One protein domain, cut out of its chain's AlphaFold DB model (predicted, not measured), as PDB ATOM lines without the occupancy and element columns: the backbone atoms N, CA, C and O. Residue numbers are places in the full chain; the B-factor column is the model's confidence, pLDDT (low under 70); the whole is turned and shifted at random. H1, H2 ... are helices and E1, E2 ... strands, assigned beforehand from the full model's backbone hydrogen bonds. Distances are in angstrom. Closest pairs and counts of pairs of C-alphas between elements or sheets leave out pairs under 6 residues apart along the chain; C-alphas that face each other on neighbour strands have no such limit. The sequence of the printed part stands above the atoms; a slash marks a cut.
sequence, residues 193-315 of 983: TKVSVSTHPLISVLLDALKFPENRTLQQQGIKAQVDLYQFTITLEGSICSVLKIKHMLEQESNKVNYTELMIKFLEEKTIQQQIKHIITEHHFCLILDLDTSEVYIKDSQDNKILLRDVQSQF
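AT A GLANCE: This is residues 193 to 315 of the 983 residues of an uncharacterized protein of Biomphalaria glabrata (UniProt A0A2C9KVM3). H1 and H3 cover one face of a small three-stranded sheet, E1 E3 E2, and H3 reaches on to a second small sheet, E4 E5 E6, on the far side from the first. H1 lies in the middle, H4 and H5 pack on it at one end of the domain, and H6 follows directly on E6 and sits beside the strands of the second sheet, with its residue Leu 308 close to Tyr 297 of E5. The printed part has 123 residues, with six named helices and six named strands in the order E1 H1 H2 E2 E3 H3 H4 H5 E4 E5 E6 H6; both sheets are antiparallel and the class is mixed, helices and strands. The whole is compact, with a radius of gyration of the C-alphas of 13.7 A, and rounded, spanning 36 by 33 by 22 A.

IN THESE COORDINATES: Begin with the first sheet: find C-alpha 193 at (-22.622, -21.892, -46.749), where E1, residues 193 to 198, begins its 16.2 A. E3, residues 233 to 239, is the longest strand at 18.9 A, and E2, residues 224 to 228, measures 13.3 A. H3, residues 240 to 254, is the longest helix; from C-alpha 240 at (-19.505, -24.944, -49.761) it runs 20.6 A. Look next at H1, residues 201 to 209, 12.3 A, and at H2, residues 216 to 220, 6.1 A. H4 takes residues 261 to 268, 10.8 A, and H5 residues 270 to 282, 18.3 A. The second sheet has E4, residues 286 to 290, 13.0 A, E5, residues 295 to 299, 12.8 A, and E6, residues 305 to 307, 6.8 A. H6, residues 308 to 315, runs 10.5 A and ends at C-alpha 315 at (-43.064, -47.700, -49.558).

HOW THE PARTS SIT: In the sheet E1 E3 E2 the inner strand is E3; look for N 195 and O 236 at 2.8 A between E1 and E3, and N 226 and O 235 at 2.9 A in the hairpin of E2 and E3. E1, H1 H2 and E2 make a split strand-helix-strand unit, two strands running the same way with E3 between them, and its crossover is right-handed. H1 and H3 lie on the same face, making two layers, helices over a sheet. H3 is over E1 and E3 at a height over the sheet of 9.1 A, along the strands at 4 degrees to E1 on the local plane. H1, at 8.8 A, is over E2 and only just over E3, with 3 C-alphas falling on E3; it runs slantwise, at 51 degrees to E2 on the local plane. H1 touches H5, where the closest C-alphas, of Ala 209 and Lys 277, are 4.7 A apart, at a steep tilt of 47 degrees. H1 also touches H4, closest at Pro 201 and Ile 264, C-alphas 6.5 A apart, at a shallow tilt of 26 degrees. Now go to the second sheet, a meander, each strand the antiparallel neighbour of the one before: N 288 and O 297 are 2.8 A apart between E4 and E5, N 298 and O 306 2.8 A between E5 and E6. H3 is on this sheet too, in two layers, with the C-alphas of Met 249 and Glu 295 closest at 6.4 A. H6 is on it at a height of 8.6 A, over none of its strands. H2 only grazes both sheets. Every O i to N i+4 pair is within hydrogen-bond range in H1, H2, H3, H4 and H5; H6 has 2 of 4, beside 3 of 5 O i to N i+3 pairs.

THE WHOLE: The two C-alphas farthest apart, of Gln 220 and Leu 262, are 37.9 A from each other. The printed part, residues 193 to 315, has no cut. No link is long; those from H1 to H2 and from H3 to H4 are short and the others tight. The mean pLDDT of the printed part is 85.8, and look for values under 70 at residues 257 to 258 and at residue 313.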
ATOM      1  N   THR A 193     -21.513 -22.182 -45.851       84.56
ATOM      2  CA  THR A 193     -22.622 -21.892 -46.749       84.56
ATOM      3  C   THR A 193     -23.855 -22.583 -46.201       84.56
ATOM      4  O   THR A 193     -23.820 -23.778 -45.911       84.56
ATOM      5  N   LYS A 194     -24.948 -21.829 -46.082       91.56
ATOM      6  CA  LYS A 194     -26.270 -22.357 -45.759       91.56
ATOM      7  C   LYS A 194     -27.106 -22.413 -47.031       91.56
ATOM      8  O   LYS A 194     -27.286 -21.394 -47.694       91.56
ATOM      9  N   VAL A 195     -27.595 -23.595 -47.388       90.38
ATOM     10  CA  VAL A 195     -28.420 -23.812 -48.577       90.38
ATOM     11  C   VAL A 195     -29.656 -24.604 -48.196       90.38
ATOM     12  O   VAL A 195     -29.547 -25.670 -47.599       90.38
ATOM     13  N   SER A 196     -30.823 -24.103 -48.583       90.69
ATOM     14  CA  SER A 196     -32.072 -24.854 -48.505       90.69
ATOM     15  C   SER A 196     -32.336 -25.540 -49.842       90.69
ATOM     16  O   SER A 196     -32.221 -24.928 -50.908       90.69
ATOM     17  N   VAL A 197     -32.650 -26.828 -49.782       89.81
ATOM     18  CA  VAL A 197     -32.999 -27.677 -50.919       89.81
ATOM     19  C   VAL A 197     -34.473 -28.011 -50.777       89.81
ATOM     20  O   VAL A 197     -34.862 -28.631 -49.793       89.81
ATOM     21  N   SER A 198     -35.299 -27.575 -51.725       87.12
ATOM     22  CA  SER A 198     -36.670 -28.079 -51.810       87.12
ATOM     23  C   SER A 198     -36.601 -29.512 -52.326       87.12
ATOM     24  O   SER A 198     -35.969 -29.771 -53.350       87.12
ATOM     25  N   THR A 199     -37.174 -30.438 -51.568       86.44
ATOM     26  CA  THR A 199     -37.171 -31.867 -51.879       86.44
ATOM     27  C   THR A 199     -38.595 -32.371 -51.989       86.44
ATOM     28  O   THR A 199     -39.515 -31.795 -51.416       86.44
ATOM     29  N   HIS A 200     -38.778 -33.477 -52.699       85.88
ATOM     30  CA  HIS A 200     -40.061 -34.157 -52.741       85.88
ATOM     31  C   HIS A 200     -40.535 -34.540 -51.316       85.88
ATOM     32  O   HIS A 200     -39.713 -35.042 -50.542       85.88
ATOM     33  N   PRO A 201     -41.835 -34.395 -50.977       85.56
ATOM     34  CA  PRO A 201     -42.380 -34.702 -49.652       85.56
ATOM     35  C   PRO A 201     -41.965 -36.059 -49.084       85.56
ATOM     36  O   PRO A 201     -41.472 -36.137 -47.960       85.56
ATOM     37  N   LEU A 202     -42.066 -37.126 -49.887       84.00
ATOM     38  CA  LEU A 202     -41.644 -38.467 -49.467       84.00
ATOM     39  C   LEU A 202     -40.169 -38.509 -49.070       84.00
ATOM     40  O   LEU A 202     -39.817 -39.139 -48.082       84.00
ATOM     41  N   ILE A 203     -39.300 -37.837 -49.827       88.50
ATOM     42  CA  ILE A 203     -37.864 -37.830 -49.546       88.50
ATOM     43  C   ILE A 203     -37.601 -37.108 -48.232       88.50
ATOM     44  O   ILE A 203     -36.819 -37.604 -47.430       88.50
ATOM     45  N   SER A 204     -38.277 -35.988 -47.968       90.12
ATOM     46  CA  SER A 204     -38.177 -35.320 -46.668       90.12
ATOM     47  C   SER A 204     -38.624 -36.240 -45.530       90.12
ATOM     48  O   SER A 204     -37.902 -36.372 -44.545       90.12
ATOM     49  N   VAL A 205     -39.763 -36.927 -45.680       89.31
ATOM     50  CA  VAL A 205     -40.300 -37.851 -44.663       89.31
ATOM     51  C   VAL A 205     -39.364 -39.040 -44.430       89.31
ATOM     52  O   VAL A 205     -39.044 -39.346 -43.283       89.31
ATOM     53  N   LEU A 206     -38.868 -39.679 -45.494       89.06
ATOM     54  CA  LEU A 206     -37.925 -40.797 -45.399       89.06
ATOM     55  C   LEU A 206     -36.595 -40.358 -44.782       89.06
ATOM     56  O   LEU A 206     -36.063 -41.056 -43.926       89.06
ATOM     57  N   LEU A 207     -36.057 -39.202 -45.177       92.19
ATOM     58  CA  LEU A 207     -34.802 -38.694 -44.624       92.19
ATOM     59  C   LEU A 207     -34.944 -38.275 -43.157       92.19
ATOM     60  O   LEU A 207     -34.014 -38.510 -42.388       92.19
ATOM     61  N   ASP A 208     -36.084 -37.721 -42.732       92.56
ATOM     62  CA  ASP A 208     -36.361 -37.510 -41.303       92.56
ATOM     63  C   ASP A 208     -36.433 -38.842 -40.547       92.56
ATOM     64  O   ASP A 208     -35.775 -39.016 -39.519       92.56
ATOM     65  N   ALA A 209     -37.185 -39.809 -41.079       89.06
ATOM     66  CA  ALA A 209     -37.360 -41.119 -40.461       89.06
ATOM     67  C   ALA A 209     -36.039 -41.893 -40.338       89.06
ATOM     68  O   ALA A 209     -35.775 -42.509 -39.307       89.06
ATOM     69  N   LEU A 210     -35.172 -41.790 -41.346       91.44
ATOM     70  CA  LEU A 210     -33.831 -42.380 -41.378       91.44
ATOM     71  C   LEU A 210     -32.775 -41.538 -40.640       91.44
ATOM     72  O   LEU A 210     -31.577 -41.813 -40.750       91.44
ATOM     73  N   LYS A 211     -33.203 -40.508 -39.898       92.06
ATOM     74  CA  LYS A 211     -32.349 -39.637 -39.080       92.06
ATOM     75  C   LYS A 211     -31.219 -38.984 -39.881       92.06
ATOM     76  O   LYS A 211     -30.081 -38.903 -39.421       92.06
ATOM     77  N   PHE A 212     -31.523 -38.481 -41.079       93.38
ATOM     78  CA  PHE A 212     -30.563 -37.789 -41.945       93.38
ATOM     79  C   PHE A 212     -29.747 -36.708 -41.216       93.38
ATOM     80  O   PHE A 212     -28.527 -36.735 -41.372       93.38
ATOM     81  N   PRO A 213     -30.325 -35.829 -40.366       92.06
ATOM     82  CA  PRO A 213     -29.550 -34.857 -39.582       92.06
ATOM     83  C   PRO A 213     -28.440 -35.453 -38.703       92.06
ATOM     84  O   PRO A 213     -27.438 -34.792 -38.436       92.06
ATOM     85  N   GLU A 214     -28.603 -36.701 -38.266       91.00
ATOM     86  CA  GLU A 214     -27.676 -37.421 -37.385       91.00
ATOM     87  C   GLU A 214     -26.704 -38.318 -38.167       91.00
ATOM     88  O   GLU A 214     -25.889 -39.027 -37.574       91.00
ATOM     89  N   ASN A 215     -26.761 -38.304 -39.502       92.94
ATOM     90  CA  ASN A 215     -25.974 -39.207 -40.326       92.94
ATOM     91  C   ASN A 215     -24.462 -38.992 -40.133       92.94
ATOM     92  O   ASN A 215     -23.938 -37.880 -40.252       92.94
ATOM     93  N   ARG A 216     -23.733 -40.091 -39.899       88.06
ATOM     94  CA  ARG A 216     -22.289 -40.075 -39.620       88.06
ATOM     95  C   ARG A 216     -21.474 -39.415 -40.733       88.06
ATOM     96  O   ARG A 216     -20.516 -38.707 -40.431       88.06
ATOM     97  N   THR A 217     -21.853 -39.603 -41.998       88.62
ATOM     98  CA  THR A 217     -21.156 -38.990 -43.136       88.62
ATOM     99  C   THR A 217     -21.312 -37.468 -43.123       88.62
ATOM    100  O   THR A 217     -20.340 -36.761 -43.377       88.62
ATOM    101  N   LEU A 218     -22.488 -36.936 -42.755       88.81
ATOM    102  CA  LEU A 218     -22.681 -35.486 -42.597       88.81
ATOM    103  C   LEU A 218     -21.798 -34.924 -41.485       88.81
ATOM    104  O   LEU A 218     -21.101 -33.931 -41.692       88.81
ATOM    105  N   GLN A 219     -21.779 -35.600 -40.335       88.56
ATOM    106  CA  GLN A 219     -20.970 -35.197 -39.184       88.56
ATOM    107  C   GLN A 219     -19.471 -35.208 -39.514       88.56
ATOM    108  O   GLN A 219     -18.765 -34.253 -39.197       88.56
ATOM    109  N   GLN A 220     -18.991 -36.238 -40.219       87.81
ATOM    110  CA  GLN A 220     -17.603 -36.328 -40.690       87.81
ATOM    111  C   GLN A 220     -17.232 -35.210 -41.674       87.81
ATOM    112  O   GLN A 220     -16.084 -34.775 -41.702       87.81
ATOM    113  N   GLN A 221     -18.195 -34.728 -42.463       84.12
ATOM    114  CA  GLN A 221     -18.018 -33.605 -43.388       84.12
ATOM    115  C   GLN A 221     -18.248 -32.230 -42.737       84.12
ATOM    116  O   GLN A 221     -18.143 -31.209 -43.420       84.12
ATOM    117  N   GLY A 222     -18.571 -32.182 -41.440       86.94
ATOM    118  CA  GLY A 222     -18.886 -30.941 -40.731       86.94
ATOM    119  C   GLY A 222     -20.150 -30.248 -41.245       86.94
ATOM    120  O   GLY A 222     -20.223 -29.021 -41.216       86.94
ATOM    121  N   ILE A 223     -21.124 -31.011 -41.752       91.00
ATOM    122  CA  ILE A 223     -22.400 -30.492 -42.253       91.00
ATOM    123  C   ILE A 223     -23.470 -30.651 -41.180       91.00
ATOM    124  O   ILE A 223     -23.713 -31.751 -40.688       91.00
ATOM    125  N   LYS A 224     -24.157 -29.554 -40.868       93.06
ATOM    126  CA  LYS A 224     -25.418 -29.558 -40.128       93.06
ATOM    127  C   LYS A 224     -26.562 -29.632 -41.128       93.06
ATOM    128  O   LYS A 224     -26.597 -28.856 -42.080       93.06
ATOM    129  N   ALA A 225     -27.495 -30.546 -40.906       94.56
ATOM    130  CA  ALA A 225     -28.704 -30.652 -41.707       94.56
ATOM    131  C   ALA A 225     -29.942 -30.494 -40.825       94.56
ATOM    132  O   ALA A 225     -29.957 -30.931 -39.678       94.56
ATOM    133  N   GLN A 226     -30.983 -29.885 -41.377       95.12
ATOM    134  CA  GLN A 226     -32.306 -29.795 -40.774       95.12
ATOM    135  C   GLN A 226     -33.339 -30.148 -41.838       95.12
ATOM    136  O   GLN A 226     -33.296 -29.597 -42.936       95.12
ATOM    137  N   VAL A 227     -34.252 -31.057 -41.508       94.12
ATOM    138  CA  VAL A 227     -35.372 -31.433 -42.374       94.12
ATOM    139  C   VAL A 227     -36.620 -30.712 -41.872       94.12
ATOM    140  O   VAL A 227     -36.976 -30.825 -40.702       94.12
ATOM    141  N   ASP A 228     -37.260 -29.942 -42.744       90.44
ATOM    142  CA  ASP A 228     -38.547 -29.297 -42.500       90.44
ATOM    143  C   ASP A 228     -39.638 -30.094 -43.225       90.44
ATOM    144  O   ASP A 228     -39.744 -30.043 -44.450       90.44
ATOM    145  N   LEU A 229     -40.439 -30.840 -42.460       87.19
ATOM    146  CA  LEU A 229     -41.550 -31.653 -42.972       87.19
ATOM    147  C   LEU A 229     -42.814 -30.843 -43.292       87.19
ATOM    148  O   LEU A 229     -43.764 -31.405 -43.825       87.19
ATOM    149  N   TYR A 230     -42.858 -29.552 -42.954       82.62
ATOM    150  CA  TYR A 230     -43.969 -28.669 -43.309       82.62
ATOM    151  C   TYR A 230     -43.720 -27.984 -44.654       82.62
ATOM    152  O   TYR A 230     -44.621 -27.883 -45.479       82.62
ATOM    153  N   GLN A 231     -42.490 -27.522 -44.888       83.88
ATOM    154  CA  GLN A 231     -42.094 -26.911 -46.164       83.88
ATOM    155  C   GLN A 231     -41.490 -27.916 -47.156       83.88
ATOM    156  O   GLN A 231     -41.189 -27.541 -48.288       83.88
ATOM    157  N   PHE A 232     -41.264 -29.162 -46.729       88.31
ATOM    158  CA  PHE A 232     -40.536 -30.194 -47.478       88.31
ATOM    159  C   PHE A 232     -39.174 -29.695 -47.980       88.31
ATOM    160  O   PHE A 232     -38.759 -29.914 -49.123       88.31
ATOM    161  N   THR A 233     -38.470 -28.975 -47.104       89.50
ATOM    162  CA  THR A 233     -37.143 -28.431 -47.396       89.50
ATOM    163  C   THR A 233     -36.089 -29.040 -46.488       89.50
ATOM    164  O   THR A 233     -36.322 -29.312 -45.312       89.50
ATOM    165  N   ILE A 234     -34.894 -29.237 -47.033       93.69
ATOM    166  CA  ILE A 234     -33.723 -29.671 -46.279       93.69
ATOM    167  C   ILE A 234     -32.724 -28.531 -46.285       93.69
ATOM    168  O   ILE A 234     -32.218 -28.124 -47.331       93.69
ATOM    169  N   THR A 235     -32.435 -28.005 -45.105       95.00
ATOM    170  CA  THR A 235     -31.451 -26.945 -44.927       95.00
ATOM    171  C   THR A 235     -30.117 -27.559 -44.536       95.00
ATOM    172  O   THR A 235     -30.015 -28.225 -43.510       95.00
ATOM    173  N   LEU A 236     -29.101 -27.333 -45.364       95.81
ATOM    174  CA  LEU A 236     -27.730 -27.796 -45.184       95.81
ATOM    175  C   LEU A 236     -26.837 -26.607 -44.845       95.81
ATOM    176  O   LEU A 236     -26.881 -25.585 -45.527       95.81
ATOM    177  N   GLU A 237     -25.997 -26.745 -43.832       93.62
ATOM    178  CA  GLU A 237     -25.036 -25.732 -43.409       93.62
ATOM    179  C   GLU A 237     -23.668 -26.381 -43.203       93.62
ATOM    180  O   GLU A 237     -23.533 -27.329 -42.433       93.62
ATOM    181  N   GLY A 238     -22.644 -25.900 -43.902       91.56
ATOM    182  CA  GLY A 238     -21.305 -26.487 -43.847       91.56
ATOM    183  C   GLY A 238     -20.386 -25.929 -44.926       91.56
ATOM    184  O   GLY A 238     -20.643 -24.860 -45.479       91.56
ATOM    185  N   SER A 239     -19.305 -26.645 -45.243       85.44
ATOM    186  CA  SER A 239     -18.389 -26.216 -46.307       85.44
ATOM    187  C   SER A 239     -19.107 -26.166 -47.660       85.44
ATOM    188  O   SER A 239     -19.880 -27.067 -47.994       85.44
ATOM    189  N   ILE A 240     -18.835 -25.136 -48.467       80.50
ATOM    190  CA  ILE A 240     -19.505 -24.944 -49.761       80.50
ATOM    191  C   ILE A 240     -19.418 -26.186 -50.663       80.50
ATOM    192  O   ILE A 240     -20.412 -26.589 -51.261       80.50
ATOM    193  N   CYS A 241     -18.257 -26.842 -50.721       78.75
ATOM    194  CA  CYS A 241     -18.052 -28.023 -51.555       78.75
ATOM    195  C   CYS A 241     -18.898 -29.210 -51.087       78.75
ATOM    196  O   CYS A 241     -19.562 -29.841 -51.909       78.75
ATOM    197  N   SER A 242     -18.894 -29.512 -49.787       83.06
ATOM    198  CA  SER A 242     -19.635 -30.660 -49.265       83.06
ATOM    199  C   SER A 242     -21.147 -30.382 -49.263       83.06
ATOM    200  O   SER A 242     -21.918 -31.249 -49.665       83.06
ATOM    201  N   VAL A 243     -21.579 -29.152 -48.953       88.81
ATOM    202  CA  VAL A 243     -22.988 -28.727 -49.054       88.81
ATOM    203  C   VAL A 243     -23.500 -28.824 -50.490       88.81
ATOM    204  O   VAL A 243     -24.576 -29.375 -50.708       88.81
ATOM    205  N   LEU A 244     -22.744 -28.350 -51.487       84.88
ATOM    206  CA  LEU A 244     -23.163 -28.430 -52.891       84.88
ATOM    207  C   LEU A 244     -23.202 -29.870 -53.416       84.88
ATOM    208  O   LEU A 244     -24.098 -30.192 -54.194       84.88
ATOM    209  N   LYS A 245     -22.282 -30.743 -52.983       87.81
ATOM    210  CA  LYS A 245     -22.323 -32.176 -53.322       87.81
ATOM    211  C   LYS A 245     -23.583 -32.844 -52.780       87.81
ATOM    212  O   LYS A 245     -24.283 -33.524 -53.523       87.81
ATOM    213  N   ILE A 246     -23.899 -32.613 -51.507       89.56
ATOM    214  CA  ILE A 246     -25.077 -33.218 -50.874       89.56
ATOM    215  C   ILE A 246     -26.365 -32.628 -51.427       89.56
ATOM    216  O   ILE A 246     -27.294 -33.375 -51.709       89.56
ATOM    217  N   LYS A 247     -26.402 -31.318 -51.685       91.56
ATOM    218  CA  LYS A 247     -27.508 -30.693 -52.412       91.56
ATOM    219  C   LYS A 247     -27.753 -31.382 -53.751       91.56
ATOM    220  O   LYS A 247     -28.885 -31.749 -54.034       91.56
ATOM    221  N   HIS A 248     -26.705 -31.570 -54.552       87.69
ATOM    222  CA  HIS A 248     -26.843 -32.201 -55.858       87.69
ATOM    223  C   HIS A 248     -27.379 -33.634 -55.750       87.69
ATOM    224  O   HIS A 248     -28.272 -34.011 -56.501       87.69
ATOM    225  N   MET A 249     -26.879 -34.406 -54.784       90.50
ATOM    226  CA  MET A 249     -27.358 -35.758 -54.489       90.50
ATOM    227  C   MET A 249     -28.847 -35.769 -54.090       90.50
ATOM    228  O   MET A 249     -29.618 -36.549 -54.641       90.50
ATOM    229  N   LEU A 250     -29.288 -34.860 -53.211       90.31
ATOM    230  CA  LEU A 250     -30.702 -34.728 -52.821       90.31
ATOM    231  C   LEU A 250     -31.602 -34.308 -53.997       90.31
ATOM    232  O   LEU A 250     -32.701 -34.835 -54.154       90.31
ATOM    233  N   GLU A 251     -31.137 -33.387 -54.845       88.25
ATOM    234  CA  GLU A 251     -31.855 -32.974 -56.060       88.25
ATOM    235  C   GLU A 251     -31.986 -34.131 -57.060       88.25
ATOM    236  O   GLU A 251     -33.030 -34.285 -57.693       88.25
ATOM    237  N   GLN A 252     -30.955 -34.970 -57.207       86.12
ATOM    238  CA  GLN A 252     -31.015 -36.149 -58.076       86.12
ATOM    239  C   GLN A 252     -32.032 -37.182 -57.593       86.12
ATOM    240  O   GLN A 252     -32.755 -37.733 -58.421       86.12
ATOM    241  N   GLU A 253     -32.097 -37.432 -56.285       84.56
ATOM    242  CA  GLU A 253     -33.109 -38.318 -55.704       84.56
ATOM    243  C   GLU A 253     -34.516 -37.727 -55.892       84.56
ATOM    244  O   GLU A 253     -35.432 -38.433 -56.303       84.56
ATOM    245  N   SER A 254     -34.683 -36.410 -55.714       83.12
ATOM    246  CA  SER A 254     -35.982 -35.733 -55.858       83.12
ATOM    247  C   SER A 254     -36.525 -35.678 -57.283       83.12
ATOM    248  O   SER A 254     -37.739 -35.671 -57.459       83.12
ATOM    249  N   ASN A 255     -35.663 -35.628 -58.299       78.75
ATOM    250  CA  ASN A 255     -36.083 -35.504 -59.700       78.75
ATOM    251  C   ASN A 255     -36.491 -36.834 -60.352       78.75
ATOM    252  O   ASN A 255     -36.914 -36.839 -61.507       78.75
ATOM    253  N   LYS A 256     -36.312 -37.966 -59.664       71.06
ATOM    254  CA  LYS A 256     -36.530 -39.306 -60.232       71.06
ATOM    255  C   LYS A 256     -37.853 -39.948 -59.825       71.06
ATOM    256  O   LYS A 256     -38.113 -41.070 -60.251       71.06
ATOM    257  N   VAL A 257     -38.683 -39.255 -59.046       65.75
ATOM    258  CA  VAL A 257     -39.932 -39.811 -58.522       65.75
ATOM    259  C   VAL A 257     -41.140 -39.057 -59.056       65.75
ATOM    260  O   VAL A 257     -41.236 -37.842 -58.908       65.75
ATOM    261  N   ASN A 258     -42.060 -39.797 -59.677       66.50
ATOM    262  CA  ASN A 258     -43.337 -39.284 -60.160       66.50
ATOM    263  C   ASN A 258     -44.433 -39.750 -59.199       66.50
ATOM    264  O   ASN A 258     -44.784 -40.926 -59.209       66.50
ATOM    265  N   TYR A 259     -44.963 -38.836 -58.389       72.50
ATOM    266  CA  TYR A 259     -46.088 -39.100 -57.493       72.50
ATOM    267  C   TYR A 259     -47.300 -38.251 -57.871       72.50
ATOM    268  O   TYR A 259     -47.155 -37.145 -58.397       72.50
ATOM    269  N   THR A 260     -48.495 -38.773 -57.601       79.19
ATOM    270  CA  THR A 260     -49.754 -38.054 -57.814       79.19
ATOM    271  C   THR A 260     -49.981 -37.013 -56.710       79.19
ATOM    272  O   THR A 260     -49.432 -37.103 -55.610       79.19
ATOM    273  N   GLU A 261     -50.827 -36.012 -56.972       80.50
ATOM    274  CA  GLU A 261     -51.215 -35.010 -55.962       80.50
ATOM    275  C   GLU A 261     -51.868 -35.664 -54.727       80.50
ATOM    276  O   GLU A 261     -51.712 -35.184 -53.603       80.50
ATOM    277  N   LEU A 262     -52.567 -36.789 -54.923       81.75
ATOM    278  CA  LEU A 262     -53.176 -37.566 -53.843       81.75
ATOM    279  C   LEU A 262     -52.109 -38.158 -52.914       81.75
ATOM    280  O   LEU A 262     -52.242 -38.052 -51.696       81.75
ATOM    281  N   MET A 263     -51.027 -38.708 -53.472       82.12
ATOM    282  CA  MET A 263     -49.904 -39.237 -52.690       82.12
ATOM    283  C   MET A 263     -49.165 -38.139 -51.917       82.12
ATOM    284  O   MET A 263     -48.739 -38.366 -50.787       82.12
ATOM    285  N   ILE A 264     -49.056 -36.932 -52.480       81.62
ATOM    286  CA  ILE A 264     -48.477 -35.778 -51.773       81.62
ATOM    287  C   ILE A 264     -49.336 -35.400 -50.559       81.62
ATOM    288  O   ILE A 264     -48.810 -35.316 -49.452       81.62
ATOM    289  N   LYS A 265     -50.656 -35.257 -50.737       82.62
ATOM    290  CA  LYS A 265     -51.586 -34.953 -49.632       82.62
ATOM    291  C   LYS A 265     -51.576 -36.031 -48.550       82.62
ATOM    292  O   LYS A 265     -51.615 -35.717 -47.367       82.62
ATOM    293  N   PHE A 266     -51.480 -37.296 -48.949       84.25
ATOM    294  CA  PHE A 266     -51.361 -38.420 -48.022       84.25
ATOM    295  C   PHE A 266     -50.104 -38.319 -47.143       84.25
ATOM    296  O   PHE A 266     -50.157 -38.582 -45.944       84.25
ATOM    297  N   LEU A 267     -48.982 -37.870 -47.711       84.62
ATOM    298  CA  LEU A 267     -47.723 -37.678 -46.985       84.62
ATOM    299  C   LEU A 267     -47.686 -36.428 -46.100       84.62
ATOM    300  O   LEU A 267     -46.848 -36.356 -45.204       84.62
ATOM    301  N   GLU A 268     -48.562 -35.449 -46.321       84.12
ATOM    302  CA  GLU A 268     -48.727 -34.283 -45.440       84.12
ATOM    303  C   GLU A 268     -49.396 -34.655 -44.102       84.12
ATOM    304  O   GLU A 268     -49.253 -33.937 -43.106       84.12
ATOM    305  N   GLU A 269     -50.093 -35.794 -44.033       84.69
ATOM    306  CA  GLU A 269     -50.752 -36.251 -42.812       84.69
ATOM    307  C   GLU A 269     -49.739 -36.713 -41.751       84.69
ATOM    308  O   GLU A 269     -49.027 -37.707 -41.908       84.69
ATOM    309  N   LYS A 270     -49.735 -36.042 -40.590       85.31
ATOM    310  CA  LYS A 270     -48.830 -36.361 -39.467       85.31
ATOM    311  C   LYS A 270     -48.907 -37.819 -39.010       85.31
ATOM    312  O   LYS A 270     -47.892 -38.387 -38.616       85.31
ATOM    313  N   THR A 271     -50.095 -38.420 -39.038       84.38
ATOM    314  CA  THR A 271     -50.305 -39.824 -38.659       84.38
ATOM    315  C   THR A 271     -49.581 -40.777 -39.604       84.38
ATOM    316  O   THR A 271     -48.946 -41.719 -39.140       84.38
ATOM    317  N   ILE A 272     -49.601 -40.495 -40.907       85.12
ATOM    318  CA  ILE A 272     -48.902 -41.283 -41.927       85.12
ATOM    319  C   ILE A 272     -47.387 -41.109 -41.792       85.12
ATOM    320  O   ILE A 272     -46.648 -42.091 -41.777       85.12
ATOM    321  N   GLN A 273     -46.913 -39.876 -41.587       86.38
ATOM    322  CA  GLN A 273     -45.491 -39.606 -41.335       86.38
ATOM    323  C   GLN A 273     -44.967 -40.380 -40.111       86.38
ATOM    324  O   GLN A 273     -43.882 -40.962 -40.151       86.38
ATOM    325  N   GLN A 274     -45.751 -40.433 -39.028       85.69
ATOM    326  CA  GLN A 274     -45.419 -41.208 -37.828       85.69
ATOM    327  C   GLN A 274     -45.382 -42.718 -38.093       85.69
ATOM    328  O   GLN A 274     -44.512 -43.402 -37.558       85.69
ATOM    329  N   GLN A 275     -46.282 -43.235 -38.929       82.50
ATOM    330  CA  GLN A 275     -46.303 -44.650 -39.305       82.50
ATOM    331  C   GLN A 275     -45.095 -45.039 -40.156       82.50
ATOM    332  O   GLN A 275     -44.436 -46.027 -39.848       82.50
ATOM    333  N   ILE A 276     -44.747 -44.235 -41.165       85.44
ATOM    334  CA  ILE A 276     -43.539 -44.452 -41.979       85.44
ATOM    335  C   ILE A 276     -42.299 -44.482 -41.079       85.44
ATOM    336  O   ILE A 276     -41.451 -45.366 -41.199       85.44
ATOM    337  N   LYS A 277     -42.219 -43.557 -40.115       86.38
ATOM    338  CA  LYS A 277     -41.135 -43.517 -39.130       86.38
ATOM    339  C   LYS A 277     -41.095 -44.759 -38.241       86.38
ATOM    340  O   LYS A 277     -40.006 -45.241 -37.931       86.38
ATOM    341  N   HIS A 278     -42.255 -45.277 -37.843       84.56
ATOM    342  CA  HIS A 278     -42.361 -46.506 -37.062       84.56
ATOM    343  C   HIS A 278     -41.835 -47.716 -37.843       84.56
ATOM    344  O   HIS A 278     -40.923 -48.371 -37.351       84.56
ATOM    345  N   ILE A 279     -42.302 -47.915 -39.082       82.44
ATOM    346  CA  ILE A 279     -41.865 -49.000 -39.980       82.44
ATOM    347  C   ILE A 279     -40.345 -48.950 -40.180       82.44
ATOM    348  O   ILE A 279     -39.647 -49.944 -40.006       82.44
ATOM    349  N   ILE A 280     -39.797 -47.767 -40.470       83.94
ATOM    350  CA  ILE A 280     -38.351 -47.592 -40.672       83.94
ATOM    351  C   ILE A 280     -37.541 -47.938 -39.420       83.94
ATOM    352  O   ILE A 280     -36.461 -48.523 -39.514       83.94
ATOM    353  N   THR A 281     -38.061 -47.571 -38.248       82.94
ATOM    354  CA  THR A 281     -37.406 -47.842 -36.964       82.94
ATOM    355  C   THR A 281     -37.460 -49.329 -36.612       82.94
ATOM    356  O   THR A 281     -36.462 -49.866 -36.126       82.94
ATOM    357  N   GLU A 282     -38.593 -49.984 -36.871       82.94
ATOM    358  CA  GLU A 282     -38.837 -51.408 -36.612       82.94
ATOM    359  C   GLU A 282     -37.954 -52.309 -37.482       82.94
ATOM    360  O   GLU A 282     -37.293 -53.206 -36.964       82.94
ATOM    361  N   HIS A 283     -37.831 -52.002 -38.775       81.06
ATOM    362  CA  HIS A 283     -36.971 -52.745 -39.709       81.06
ATOM    363  C   HIS A 283     -35.476 -52.387 -39.603       81.06
ATOM    364  O   HIS A 283     -34.647 -52.916 -40.346       81.06
ATOM    365  N   HIS A 284     -35.109 -51.502 -38.666       82.75
ATOM    366  CA  HIS A 284     -33.735 -51.053 -38.408       82.75
ATOM    367  C   HIS A 284     -32.994 -50.524 -39.649       82.75
ATOM    368  O   HIS A 284     -31.781 -50.708 -39.790       82.75
ATOM    369  N   PHE A 285     -33.701 -49.833 -40.545       86.56
ATOM    370  CA  PHE A 285     -33.076 -49.240 -41.723       86.56
ATOM    371  C   PHE A 285     -32.118 -48.108 -41.337       86.56
ATOM    372  O   PHE A 285     -32.427 -47.247 -40.511       86.56
ATOM    373  N   CYS A 286     -30.954 -48.072 -41.982       87.06
ATOM    374  CA  CYS A 286     -29.963 -47.023 -41.788       87.06
ATOM    375  C   CYS A 286     -29.569 -46.357 -43.109       87.06
ATOM    376  O   CYS A 286     -29.437 -47.000 -44.148       87.06
ATOM    377  N   LEU A 287     -29.378 -45.039 -43.064       93.25
ATOM    378  CA  LEU A 287     -29.007 -44.251 -44.232       93.25
ATOM    379  C   LEU A 287     -27.494 -44.257 -44.452       93.25
ATOM    380  O   LEU A 287     -26.716 -43.958 -43.542       93.25
ATOM    381  N   ILE A 288     -27.074 -44.490 -45.689       91.56
ATOM    382  CA  ILE A 288     -25.686 -44.385 -46.129       91.56
ATOM    383  C   ILE A 288     -25.616 -43.354 -47.254       91.56
ATOM    384  O   ILE A 288     -26.284 -43.479 -48.277       91.56
ATOM    385  N   LEU A 289     -24.772 -42.342 -47.065       91.25
ATOM    386  CA  LEU A 289     -24.468 -41.340 -48.082       91.25
ATOM    387  C   LEU A 289     -23.132 -41.694 -48.734       91.25
ATOM    388  O   LEU A 289     -22.099 -41.636 -48.060       91.25
ATOM    389  N   ASP A 290     -23.150 -42.044 -50.019       88.62
ATOM    390  CA  ASP A 290     -21.938 -42.272 -50.804       88.62
ATOM    391  C   ASP A 290     -21.609 -41.017 -51.620       88.62
ATOM    392  O   ASP A 290     -22.200 -40.720 -52.658       88.62
ATOM    393  N   LEU A 291     -20.650 -40.246 -51.110       84.44
ATOM    394  CA  LEU A 291     -20.242 -38.975 -51.705       84.44
ATOM    395  C   LEU A 291     -19.366 -39.141 -52.953       84.44
ATOM    396  O   LEU A 291     -19.186 -38.157 -53.679       84.44
ATOM    397  N   ASP A 292     -18.815 -40.333 -53.193       80.75
ATOM    398  CA  ASP A 292     -17.968 -40.608 -54.354       80.75
ATOM    399  C   ASP A 292     -18.831 -40.937 -55.571       80.75
ATOM    400  O   ASP A 292     -18.598 -40.413 -56.664       80.75
ATOM    401  N   THR A 293     -19.876 -41.741 -55.369       83.44
ATOM    402  CA  THR A 293     -20.860 -42.071 -56.413       83.44
ATOM    403  C   THR A 293     -22.008 -41.061 -56.500       83.44
ATOM    404  O   THR A 293     -22.700 -41.020 -57.515       83.44
ATOM    405  N   SER A 294     -22.156 -40.180 -55.501       85.00
ATOM    406  CA  SER A 294     -23.291 -39.250 -55.349       85.00
ATOM    407  C   SER A 294     -24.640 -39.966 -55.245       85.00
ATOM    408  O   SER A 294     -25.645 -39.475 -55.757       85.00
ATOM    409  N   GLU A 295     -24.662 -41.122 -54.580       88.25
ATOM    410  CA  GLU A 295     -25.858 -41.941 -54.394       88.25
ATOM    411  C   GLU A 295     -26.240 -42.076 -52.915       88.25
ATOM    412  O   GLU A 295     -25.399 -42.034 -52.009       88.25
ATOM    413  N   VAL A 296     -27.540 -42.257 -52.676       90.94
ATOM    414  CA  VAL A 296     -28.108 -42.461 -51.343       90.94
ATOM    415  C   VAL A 296     -28.584 -43.901 -51.222       90.94
ATOM    416  O   VAL A 296     -29.417 -44.356 -52.003       90.94
ATOM    417  N   TYR A 297     -28.071 -44.608 -50.222       91.31
ATOM    418  CA  TYR A 297     -28.419 -45.996 -49.947       91.31
ATOM    419  C   TYR A 297     -29.150 -46.113 -48.611       91.31
ATOM    420  O   TYR A 297     -28.854 -45.397 -47.653       91.31
ATOM    421  N   ILE A 298     -30.068 -47.064 -48.539       90.06
ATOM    422  CA  ILE A 298     -30.591 -47.619 -47.301       90.06
ATOM    423  C   ILE A 298     -29.926 -48.972 -47.101       90.06
ATOM    424  O   ILE A 298     -29.792 -49.764 -48.035       90.06
ATOM    425  N   LYS A 299     -29.501 -49.232 -45.875       88.06
ATOM    426  CA  LYS A 299     -29.025 -50.536 -45.450       88.06
ATOM    427  C   LYS A 299     -29.996 -51.117 -44.430       88.06
ATOM    428  O   LYS A 299     -30.349 -50.431 -43.470       88.06
ATOM    429  N   ASP A 300     -30.432 -52.344 -44.678       83.69
ATOM    430  CA  ASP A 300     -31.318 -53.098 -43.791       83.69
ATOM    431  C   ASP A 300     -30.558 -53.784 -42.644       83.69
ATOM    432  O   ASP A 300     -29.328 -53.699 -42.534       83.69
ATOM    433  N   SER A 301     -31.304 -54.465 -41.773       80.00
ATOM    434  CA  SER A 301     -30.762 -55.244 -40.654       80.00
ATOM    435  C   SER A 301     -29.876 -56.423 -41.086       80.00
ATOM    436  O   SER A 301     -29.093 -56.920 -40.278       80.00
ATOM    437  N   GLN A 302     -29.958 -56.848 -42.351       81.69
ATOM    438  CA  GLN A 302     -29.180 -57.937 -42.948       81.69
ATOM    439  C   GLN A 302     -27.948 -57.442 -43.724       81.69
ATOM    440  O   GLN A 302     -27.294 -58.229 -44.407       81.69
ATOM    441  N   ASP A 303     -27.596 -56.159 -43.601       80.31
ATOM    442  CA  ASP A 303     -26.493 -55.520 -44.328       80.31
ATOM    443  C   ASP A 303     -26.721 -55.348 -45.840       80.31
ATOM    444  O   ASP A 303     -25.814 -54.896 -46.550       80.31
ATOM    445  N   ASN A 304     -27.923 -55.627 -46.351       84.69
ATOM    446  CA  ASN A 304     -28.232 -55.426 -47.760       84.69
ATOM    447  C   ASN A 304     -28.323 -53.931 -48.051       84.69
ATOM    448  O   ASN A 304     -29.094 -53.199 -47.432       84.69
ATOM    449  N   LYS A 305     -27.533 -53.473 -49.024       88.62
ATOM    450  CA  LYS A 305     -27.570 -52.091 -49.507       88.62
ATOM    451  C   LYS A 305     -28.532 -51.984 -50.677       88.62
ATOM    452  O   LYS A 305     -28.306 -52.593 -51.720       88.62
ATOM    453  N   ILE A 306     -29.553 -51.158 -50.515       86.50
ATOM    454  CA  ILE A 306     -30.553 -50.853 -51.535       86.50
ATOM    455  C   ILE A 306     -30.512 -49.348 -51.777       86.50
ATOM    456  O   ILE A 306     -30.304 -48.565 -50.852       86.50
ATOM    457  N   LEU A 307     -30.662 -48.910 -53.021       87.44
ATOM    458  CA  LEU A 307     -30.725 -47.482 -53.318       87.44
ATOM    459  C   LEU A 307     -32.021 -46.888 -52.757       87.44
ATOM    460  O   LEU A 307     -33.088 -47.487 -52.884       87.44
ATOM    461  N   LEU A 308     -31.947 -45.683 -52.185       86.81
ATOM    462  CA  LEU A 308     -33.104 -44.997 -51.603       86.81
ATOM    463  C   LEU A 308     -34.247 -44.861 -52.624       86.81
ATOM    464  O   LEU A 308     -35.393 -45.150 -52.296       86.81
ATOM    465  N   ARG A 309     -33.930 -44.502 -53.874       81.81
ATOM    466  CA  ARG A 309     -34.891 -44.450 -54.991       81.81
ATOM    467  C   ARG A 309     -35.639 -45.756 -55.268       81.81
ATOM    468  O   ARG A 309     -36.809 -45.708 -55.628       81.81
ATOM    469  N   ASP A 310     -35.000 -46.908 -55.089       78.25
ATOM    470  CA  ASP A 310     -35.643 -48.196 -55.370       78.25
ATOM    471  C   ASP A 310     -36.649 -48.528 -54.254       78.25
ATOM    472  O   ASP A 310     -37.759 -48.989 -54.524       78.25
ATOM    473  N   VAL A 311     -36.304 -48.173 -53.012       74.69
ATOM    474  CA  VAL A 311     -37.166 -48.314 -51.828       74.69
ATOM    475  C   VAL A 311     -38.370 -47.368 -51.875       74.69
ATOM    476  O   VAL A 311     -39.465 -47.745 -51.468       74.69
ATOM    477  N   GLN A 312     -38.206 -46.154 -52.410       72.62
ATOM    478  CA  GLN A 312     -39.290 -45.170 -52.523       72.62
ATOM    479  C   GLN A 312     -40.515 -45.732 -53.257       72.62
ATOM    480  O   GLN A 312     -41.632 -45.582 -52.773       72.62
ATOM    481  N   SER A 313     -40.296 -46.426 -54.381       65.44
ATOM    482  CA  SER A 313     -41.371 -47.030 -55.185       65.44
ATOM    483  C   SER A 313     -42.122 -48.168 -54.486       65.44
ATOM    484  O   SER A 313     -43.187 -48.569 -54.944       65.44
ATOM    485  N   GLN A 314     -41.566 -48.685 -53.390       70.06
ATOM    486  CA  GLN A 314     -42.092 -49.826 -52.647       70.06
ATOM    487  C   GLN A 314     -42.708 -49.431 -51.304       70.06
ATOM    488  O   GLN A 314     -43.279 -50.296 -50.655       70.06
ATOM    489  N   PHE A 315     -42.579 -48.171 -50.868       74.81
ATOM    490  CA  PHE A 315     -43.064 -47.700 -49.558       74.81
ATOM    491  C   PHE A 315     -44.490 -47.147 -49.594       74.81
ATOM    492  O   PHE A 315     -45.165 -47.112 -48.566       74.81
TER     493      PHE A 315